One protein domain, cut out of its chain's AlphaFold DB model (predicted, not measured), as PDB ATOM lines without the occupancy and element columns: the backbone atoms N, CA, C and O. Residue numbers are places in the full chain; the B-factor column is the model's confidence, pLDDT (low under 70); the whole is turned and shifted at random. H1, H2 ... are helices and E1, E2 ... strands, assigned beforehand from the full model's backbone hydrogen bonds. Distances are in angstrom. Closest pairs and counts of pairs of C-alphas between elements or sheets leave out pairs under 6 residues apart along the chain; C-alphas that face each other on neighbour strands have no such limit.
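AT A GLANCE: This is residues 4 to 66 of the 66 residues of an uncharacterized protein of Alternaria tenuissima (UniProt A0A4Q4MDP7). A small sheet of three short strands has H1 packed over one face, while H2 only grazes the sheet, chiefly beside edge strand E2, and leads into an arm, H3, of which residues 57 to 64 stick out free with residues 65 and 66. The printed part has 63 residues, with three named strands and three named helices in the order E1 E2 H1 E3 H2 H3. The sheet runs E2 E1 E3, antiparallel throughout, and the class is mixed, helices and strands. The whole is only just compact, close to loose, with a radius of gyration of the C-alphas of 12.3 A and spans of 29 by 28 by 22 A.

HOW THE PARTS SIT: E1, residues 4 to 6, and E2, residues 14 to 16, form an antiparallel hairpin, with N 5 and O 14 2.8 A apart, within hydrogen-bond range. H1, residues 19 to 27, is on the sheet at a height of 9.1 A, over E1, and only just over E3, residues 32 to 35, with 3 of its C-alphas. It runs only just slantwise to the strands, at 31 degrees to E1 on the local plane. The closest C-alphas of H1 and E3 are those of Leu 26 and Cys 33, 6.3 A apart. E3 is antiparallel to E1, with N 4 and O 34 2.8 A apart, within hydrogen-bond range. E2, H1 and E3 make a split strand-helix-strand unit, two strands running the same way with E1 between them, its crossover right-handed. H2, residues 41 to 52, only grazes the sheet with residues 42 to 50; its closest C-alpha pair with E2 is Arg 47 and Ile 15, 7.0 A. H3, residues 55 to 64, is close to H2 but not clearly touching, at a steep tilt of 63 degrees, the same way; the closest C-alphas are those of Glu 50 and Ala 56, 6.6 A apart. H3 is not on the sheet. In H1, H2 and H3 every O i to N i+4 pair is within hydrogen-bond range.

IN THESE COORDINATES: E1 begins at C-alpha 4, (144.825, 100.532, 68.015), and like E2 measures 6.7 A. H1 is 11.8 A long, E3 10.5 A, H2 16.3 A and H3 14.4 A, ending at C-alpha 64, (123.648, 110.023, 64.113).

THE WHOLE: The C-alphas of Ala 41 and Phe 66, the two farthest apart, are 34.6 A apart. The printed part has no cut, and no link is long. Residues 51 to 66 of the model have pLDDT under 70.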
ATOM      1  N   ILE A   4     144.974 101.381  69.189       89.94
ATOM      2  CA  ILE A   4     144.825 100.532  68.015       89.94
ATOM      3  C   ILE A   4     144.112  99.266  68.480       89.94
ATOM      4  O   ILE A   4     144.527  98.640  69.452       89.94
ATOM      5  N   ILE A   5     143.025  98.906  67.814       89.62
ATOM      6  CA  ILE A   5     142.169  97.777  68.167       89.62
ATOM      7  C   ILE A   5     142.173  96.801  66.995       89.62
ATOM      8  O   ILE A   5     141.752  97.142  65.889       89.62
ATOM      9  N   TYR A   6     142.619  95.575  67.243       90.25
ATOM     10  CA  TYR A   6     142.630  94.501  66.258       90.25
ATOM     11  C   TYR A   6     141.334  93.706  66.382       90.25
ATOM     12  O   TYR A   6     141.159  92.889  67.288       90.25
ATOM     13  N   VAL A   7     140.393  93.977  65.479       87.25
ATOM     14  CA  VAL A   7     139.091  93.304  65.467       87.25
ATOM     15  C   VAL A   7     139.232  91.945  64.771       87.25
ATOM     16  O   VAL A   7     139.626  91.901  63.604       87.25
ATOM     17  N   PRO A   8     138.888  90.822  65.428       85.75
ATOM     18  CA  PRO A   8     138.966  89.505  64.806       85.75
ATOM     19  C   PRO A   8     138.118  89.427  63.531       85.75
ATOM     20  O   PRO A   8     136.937  89.767  63.538       85.75
ATOM     21  N   GLY A   9     138.717  88.961  62.436       84.75
ATOM     22  CA  GLY A   9     138.039  88.837  61.140       84.75
ATOM     23  C   GLY A   9     137.983  90.126  60.316       84.75
ATOM     24  O   GLY A   9     137.532  90.081  59.173       84.75
ATOM     25  N   VAL A  10     138.482  91.248  60.841       82.75
ATOM     26  CA  VAL A  10     138.699  92.472  60.066       82.75
ATOM     27  C   VAL A  10     140.193  92.574  59.750       82.75
ATOM     28  O   VAL A  10     141.009  92.526  60.668       82.75
ATOM     29  N   PRO A  11     140.584  92.696  58.470       80.00
ATOM     30  CA  PRO A  11     141.997  92.715  58.089       80.00
ATOM     31  C   PRO A  11     142.721  93.993  58.530       80.00
ATOM     32  O   PRO A  11     143.937  93.970  58.689       80.00
ATOM     33  N   GLN A  12     141.991  95.094  58.732       81.94
ATOM     34  CA  GLN A  12     142.564  96.381  59.107       81.94
ATOM     35  C   GLN A  12     142.217  96.741  60.558       81.94
ATOM     36  O   GLN A  12     141.044  96.663  60.943       81.94
ATOM     37  N   PRO A  13     143.211  97.131  61.376       85.81
ATOM     38  CA  PRO A  13     142.962  97.536  62.747       85.81
ATOM     39  C   PRO A  13     142.280  98.903  62.806       85.81
ATOM     40  O   PRO A  13     142.460  99.757  61.942       85.81
ATOM     41  N   TYR A  14     141.504  99.115  63.862       84.12
ATOM     42  CA  TYR A  14     140.792 100.360  64.111       84.12
ATOM     43  C   TYR A  14     141.619 101.285  65.003       84.12
ATOM     44  O   TYR A  14     142.137 100.829  66.023       84.12
ATOM     45  N   ILE A  15     141.725 102.575  64.669       87.00
ATOM     46  CA  ILE A  15     142.405 103.562  65.515       87.00
ATOM     47  C   ILE A  15     141.398 104.499  66.182       87.00
ATOM     48  O   ILE A  15     140.537 105.098  65.553       87.00
ATOM     49  N   THR A  16     141.506 104.658  67.497       84.44
ATOM     50  CA  THR A  16     140.641 105.557  68.266       84.44
ATOM     51  C   THR A  16     141.433 106.314  69.315       84.44
ATOM     52  O   THR A  16     142.451 105.846  69.808       84.44
ATOM     53  N   ASN A  17     140.977 107.510  69.681       87.69
ATOM     54  CA  ASN A  17     141.507 108.215  70.851       87.69
ATOM     55  C   ASN A  17     140.599 108.063  72.073       87.69
ATOM     56  O   ASN A  17     140.919 108.623  73.120       87.69
ATOM     57  N   ASP A  18     139.476 107.348  71.946       86.31
ATOM     58  CA  ASP A  18     138.538 107.152  73.042       86.31
ATOM     59  C   ASP A  18     139.003 105.986  73.937       86.31
ATOM     60  O   ASP A  18     138.986 104.826  73.506       86.31
ATOM     61  N   PRO A  19     139.414 106.257  75.190       86.12
ATOM     62  CA  PRO A  19     139.835 105.209  76.111       86.12
ATOM     63  C   PRO A  19     138.699 104.258  76.505       86.12
ATOM     64  O   PRO A  19     138.984 103.145  76.940       86.12
ATOM     65  N   ARG A  20     137.427 104.654  76.373       88.19
ATOM     66  CA  ARG A  20     136.273 103.804  76.710       88.19
ATOM     67  C   ARG A  20     136.183 102.628  75.748       88.19
ATOM     68  O   ARG A  20     136.132 101.488  76.193       88.19
ATOM     69  N   ILE A  21     136.290 102.910  74.449       86.12
ATOM     70  CA  ILE A  21     136.298 101.887  73.396       86.12
ATOM     71  C   ILE A  21     137.466 100.919  73.618       86.12
ATOM     72  O   ILE A  21     137.278  99.706  73.586       86.12
ATOM     73  N   TYR A  22     138.659 101.441  73.916       87.81
ATOM     74  CA  TYR A  22     139.821 100.611  74.242       87.81
ATOM     75  C   TYR A  22     139.558  99.676  75.433       87.81
ATOM     76  O   TYR A  22     139.835  98.479  75.352       87.81
ATOM     77  N   ILE A  23     139.006 100.200  76.534       88.56
ATOM     78  CA  ILE A  23     138.707  99.405  77.731       88.56
ATOM     79  C   ILE A  23     137.671  98.325  77.420       88.56
ATOM     80  O   ILE A  23     137.871  97.184  77.831       88.56
ATOM     81  N   ASP A  24     136.608  98.645  76.686       89.50
ATOM     82  CA  ASP A  24     135.555  97.690  76.339       89.50
ATOM     83  C   ASP A  24     136.090  96.572  75.437       89.50
ATOM     84  O   ASP A  24     135.914  95.388  75.740       89.50
ATOM     85  N   CYS A  25     136.836  96.922  74.386       88.56
ATOM     86  CA  CYS A  25     137.474  95.951  73.500       88.56
ATOM     87  C   CYS A  25     138.450  95.042  74.260       88.56
ATOM     88  O   CYS A  25     138.419  93.822  74.091       88.56
ATOM     89  N   LEU A  26     139.253  95.603  75.167       89.38
ATOM     90  CA  LEU A  26     140.224  94.844  75.952       89.38
ATOM     91  C   LEU A  26     139.566  93.974  77.037       89.38
ATOM     92  O   LEU A  26     139.980  92.838  77.281       89.38
ATOM     93  N   LYS A  27     138.577  94.506  77.760       89.12
ATOM     94  CA  LYS A  27     138.026  93.874  78.968       89.12
ATOM     95  C   LYS A  27     136.813  93.009  78.679       89.12
ATOM     96  O   LYS A  27     136.773  91.907  79.234       89.12
ATOM     97  N   LEU A  28     135.875  93.490  77.864       88.62
ATOM     98  CA  LEU A  28     134.628  92.797  77.541       88.62
ATOM     99  C   LEU A  28     134.839  91.831  76.380       88.62
ATOM    100  O   LEU A  28     134.534  90.649  76.508       88.62
ATOM    101  N   LEU A  29     135.407  92.324  75.278       87.50
ATOM    102  CA  LEU A  29     135.543  91.548  74.040       87.50
ATOM    103  C   LEU A  29     136.831  90.716  73.988       87.50
ATOM    104  O   LEU A  29     136.927  89.798  73.178       87.50
ATOM    105  N   LYS A  30     137.794  91.001  74.880       89.88
ATOM    106  CA  LYS A  30     139.106  90.330  74.953       89.88
ATOM    107  C   LYS A  30     139.883  90.399  73.633       89.88
ATOM    108  O   LYS A  30     140.631  89.482  73.306       89.88
ATOM    109  N   TRP A  31     139.690  91.476  72.881       90.44
ATOM    110  CA  TRP A  31     140.402  91.713  71.634       90.44
ATOM    111  C   TRP A  31     141.816  92.214  71.894       90.44
ATOM    112  O   TRP A  31     142.104  92.826  72.928       90.44
ATOM    113  N   GLU A  32     142.694  91.964  70.932       90.44
ATOM    114  CA  GLU A  32     144.051  92.484  70.966       90.44
ATOM    115  C   GLU A  32     144.013  93.998  70.737       90.44
ATOM    116  O   GLU A  32     143.392  94.497  69.797       90.44
ATOM    117  N   CYS A  33     144.621  94.741  71.658       88.88
ATOM    118  CA  CYS A  33     144.612  96.196  71.649       88.88
ATOM    119  C   CYS A  33     146.012  96.715  71.978       88.88
ATOM    120  O   CYS A  33     146.609  96.309  72.976       88.88
ATOM    121  N   GLU A  34     146.498  97.675  71.200       88.44
ATOM    122  CA  GLU A  34     147.766  98.361  71.425       88.44
ATOM    123  C   GLU A  34     147.539  99.838  71.736       88.44
ATOM    124  O   GLU A  34     146.625 100.481  71.228       88.44
ATOM    125  N   SER A  35     148.408 100.411  72.561       85.69
ATOM    126  CA  SER A  35     148.432 101.849  72.804       85.69
ATOM    127  C   SER A  35     149.773 102.397  72.341       85.69
ATOM    128  O   SER A  35     150.809 101.957  72.846       85.69
ATOM    129  N   ARG A  36     149.770 103.342  71.399       83.56
ATOM    130  CA  ARG A  36     151.003 103.864  70.799       83.56
ATOM    131  C   ARG A  36     151.132 105.380  70.947       83.56
ATOM    132  O   ARG A  36     150.127 106.080  71.096       83.56
ATOM    133  N   PRO A  37     152.363 105.922  70.931       83.62
ATOM    134  CA  PRO A  37     152.580 107.362  70.897       83.62
ATOM    135  C   PRO A  37     151.973 107.989  69.638       83.62
ATOM    136  O   PRO A  37     152.037 107.429  68.552       83.62
ATOM    137  N   PHE A  38     151.449 109.207  69.762       72.69
ATOM    138  CA  PHE A  38     150.811 109.912  68.641       72.69
ATOM    139  C   PHE A  38     151.761 110.203  67.464       72.69
ATOM    140  O   PHE A  38     151.322 110.351  66.328       72.69
ATOM    141  N   HIS A  39     153.065 110.303  67.732       77.81
ATOM    142  CA  HIS A  39     154.074 110.576  66.708       77.81
ATOM    143  C   HIS A  39     154.553 109.328  65.958       77.81
ATOM    144  O   HIS A  39     155.352 109.478  65.034       77.81
ATOM    145  N   ASP A  40     154.083 108.138  66.337       83.75
ATOM    146  CA  ASP A  40     154.420 106.889  65.658       83.75
ATOM    147  C   ASP A  40     153.952 106.940  64.193       83.75
ATOM    148  O   ASP A  40     152.836 107.381  63.896       83.75
ATOM    149  N   ALA A  41     154.827 106.528  63.274       81.75
ATOM    150  CA  ALA A  41     154.538 106.520  61.842       81.75
ATOM    151  C   ALA A  41     153.336 105.621  61.520       81.75
ATOM    152  O   ALA A  41     152.483 106.013  60.729       81.75
ATOM    153  N   PHE A  42     153.195 104.500  62.234       83.38
ATOM    154  CA  PHE A  42     152.089 103.565  62.060       83.38
ATOM    155  C   PHE A  42     150.735 104.207  62.382       83.38
ATOM    156  O   PHE A  42     149.765 104.033  61.655       83.38
ATOM    157  N   CYS A  43     150.658 105.014  63.446       80.88
ATOM    158  CA  CYS A  43     149.419 105.714  63.796       80.88
ATOM    159  C   CYS A  43     149.025 106.778  62.766       80.88
ATOM    160  O   CYS A  43     147.840 107.078  62.629       80.88
ATOM    161  N   LYS A  44     150.003 107.379  62.083       81.31
ATOM    162  CA  LYS A  44     149.750 108.367  61.028       81.31
ATOM    163  C   LYS A  44     149.261 107.699  59.752       81.31
ATOM    164  O   LYS A  44     148.278 108.168  59.196       81.31
ATOM    165  N   GLU A  45     149.914 106.619  59.336       83.44
ATOM    166  CA  GLU A  45     149.506 105.824  58.172       83.44
ATOM    167  C   GLU A  45     148.108 105.242  58.377       83.44
ATOM    168  O   GLU A  45     147.233 105.453  57.551       83.44
ATOM    169  N   LEU A  46     147.841 104.643  59.540       80.81
ATOM    170  CA  LEU A  46     146.537 104.047  59.830       80.81
ATOM    171  C   LEU A  46     145.395 105.077  59.849       80.81
ATOM    172  O   LEU A  46     144.277 104.770  59.449       80.81
ATOM    173  N   ARG A  47     145.666 106.312  60.294       78.19
ATOM    174  CA  ARG A  47     144.689 107.409  60.191       78.19
ATOM    175  C   ARG A  47     144.497 107.894  58.766       78.19
ATOM    176  O   ARG A  47     143.367 108.173  58.395       78.19
ATOM    177  N   ALA A  48     145.581 108.004  58.003       78.62
ATOM    178  CA  ALA A  48     145.501 108.377  56.599       78.62
ATOM    179  C   ALA A  48     144.663 107.354  55.817       78.62
ATOM    180  O   ALA A  48     143.800 107.763  55.051       78.62
ATOM    181  N   ASP A  49     144.830 106.059  56.095       75.56
ATOM    182  CA  ASP A  49     144.014 104.995  55.508       75.56
ATOM    183  C   ASP A  49     142.533 105.082  55.926       75.56
ATOM    184  O   ASP A  49     141.649 104.846  55.101       75.56
ATOM    185  N   GLU A  50     142.228 105.402  57.194       71.12
ATOM    186  CA  GLU A  50     140.837 105.595  57.644       71.12
ATOM    187  C   GLU A  50     140.170 106.817  56.992       71.12
ATOM    188  O   GLU A  50     138.990 106.744  56.626       71.12
ATOM    189  N   ASP A  51     140.917 107.916  56.842       69.38
ATOM    190  CA  ASP A  51     140.467 109.140  56.176       69.38
ATOM    191  C   ASP A  51     140.283 108.911  54.662       69.38
ATOM    192  O   ASP A  51     139.266 109.318  54.097       69.38
ATOM    193  N   GLU A  52     141.208 108.204  54.003       65.19
ATOM    194  CA  GLU A  52     141.149 107.895  52.566       65.19
ATOM    195  C   GLU A  52     139.992 106.943  52.224       65.19
ATOM    196  O   GLU A  52     139.362 107.071  51.175       65.19
ATOM    197  N   GLN A  53     139.643 106.025  53.129       61.19
ATOM    198  CA  GLN A  53     138.509 105.118  52.946       61.19
ATOM    199  C   GLN A  53     137.144 105.738  53.315       61.19
ATOM    200  O   GLN A  53     136.122 105.052  53.199       61.19
ATOM    201  N   SER A  54     137.086 107.001  53.773       58.44
ATOM    202  CA  SER A  54     135.873 107.668  54.298       58.44
ATOM    203  C   SER A  54     135.080 106.815  55.311       58.44
ATOM    204  O   SER A  54     133.856 106.930  55.444       58.44
ATOM    205  N   LEU A  55     135.759 105.927  56.044       58.28
ATOM    206  CA  LEU A  55     135.124 105.042  57.027       58.28
ATOM    207  C   LEU A  55     134.682 105.815  58.273       58.28
ATOM    208  O   LEU A  55     133.709 105.425  58.926       58.28
ATOM    209  N   ALA A  56     135.366 106.922  58.575       55.56
ATOM    210  CA  ALA A  56     135.019 107.838  59.653       55.56
ATOM    211  C   ALA A  56     133.664 108.525  59.414       55.56
ATOM    212  O   ALA A  56     132.834 108.550  60.324       55.56
ATOM    213  N   ASP A  57     133.407 109.001  58.191       55.78
ATOM    214  CA  ASP A  57     132.133 109.637  57.832       55.78
ATOM    215  C   ASP A  57     130.984 108.622  57.830       55.78
ATOM    216  O   ASP A  57     129.951 108.863  58.450       55.78
ATOM    217  N   ARG A  58     131.190 107.414  57.278       58.41
ATOM    218  CA  ARG A  58     130.174 106.342  57.335       58.41
ATOM    219  C   ARG A  58     129.824 105.903  58.757       58.41
ATOM    220  O   ARG A  58     128.662 105.608  59.024       58.41
ATOM    221  N   ARG A  59     130.800 105.821  59.670       57.25
ATOM    222  CA  ARG A  59     130.536 105.485  61.083       57.25
ATOM    223  C   ARG A  59     129.846 106.622  61.828       57.25
ATOM    224  O   ARG A  59     129.019 106.336  62.689       57.25
ATOM    225  N   ARG A  60     130.170 107.880  61.513       55.59
ATOM    226  CA  ARG A  60     129.493 109.051  62.086       55.59
ATOM    227  C   ARG A  60     128.029 109.103  61.644       55.59
ATOM    228  O   ARG A  60     127.165 109.200  62.508       55.59
ATOM    229  N   ASP A  61     127.753 108.894  60.359       55.03
ATOM    230  CA  ASP A  61     126.382 108.822  59.832       55.03
ATOM    231  C   ASP A  61     125.575 107.667  60.452       55.03
ATOM    232  O   ASP A  61     124.390 107.811  60.744       55.03
ATOM    233  N   GLN A  62     126.207 106.516  60.710       55.81
ATOM    234  CA  GLN A  62     125.546 105.393  61.392       55.81
ATOM    235  C   GLN A  62     125.252 105.658  62.875       55.81
ATOM    236  O   GLN A  62     124.326 105.057  63.416       55.81
ATOM    237  N   LEU A  63     126.025 106.528  63.530       52.19
ATOM    238  CA  LEU A  63     125.823 106.918  64.927       52.19
ATOM    239  C   LEU A  63     124.809 108.059  65.084       52.19
ATOM    240  O   LEU A  63     124.137 108.095  66.105       52.19
ATOM    241  N   GLU A  64     124.677 108.964  64.107       51.62
ATOM    242  CA  GLU A  64     123.648 110.023  64.113       51.62
ATOM    243  C   GLU A  64     122.264 109.536  63.649       51.62
ATOM    244  O   GLU A  64     121.259 110.205  63.882       51.62
ATOM    245  N   ALA A  65     122.190 108.368  63.004       51.06
ATOM    246  CA  ALA A  65     120.931 107.745  62.597       51.06
ATOM    247  C   ALA A  65     120.194 106.995  63.733       51.06
ATOM    248  O   ALA A  65     119.122 106.436  63.483       51.06
ATOM    249  N   PHE A  66     120.750 106.972  64.949       44.91
ATOM    250  CA  PHE A  66     120.160 106.383  66.160       44.91
ATOM    251  C   PHE A  66     119.919 107.447  67.234       44.91
ATOM    252  O   PHE A  66     118.921 107.289  67.974       44.91
TER     253      PHE A  66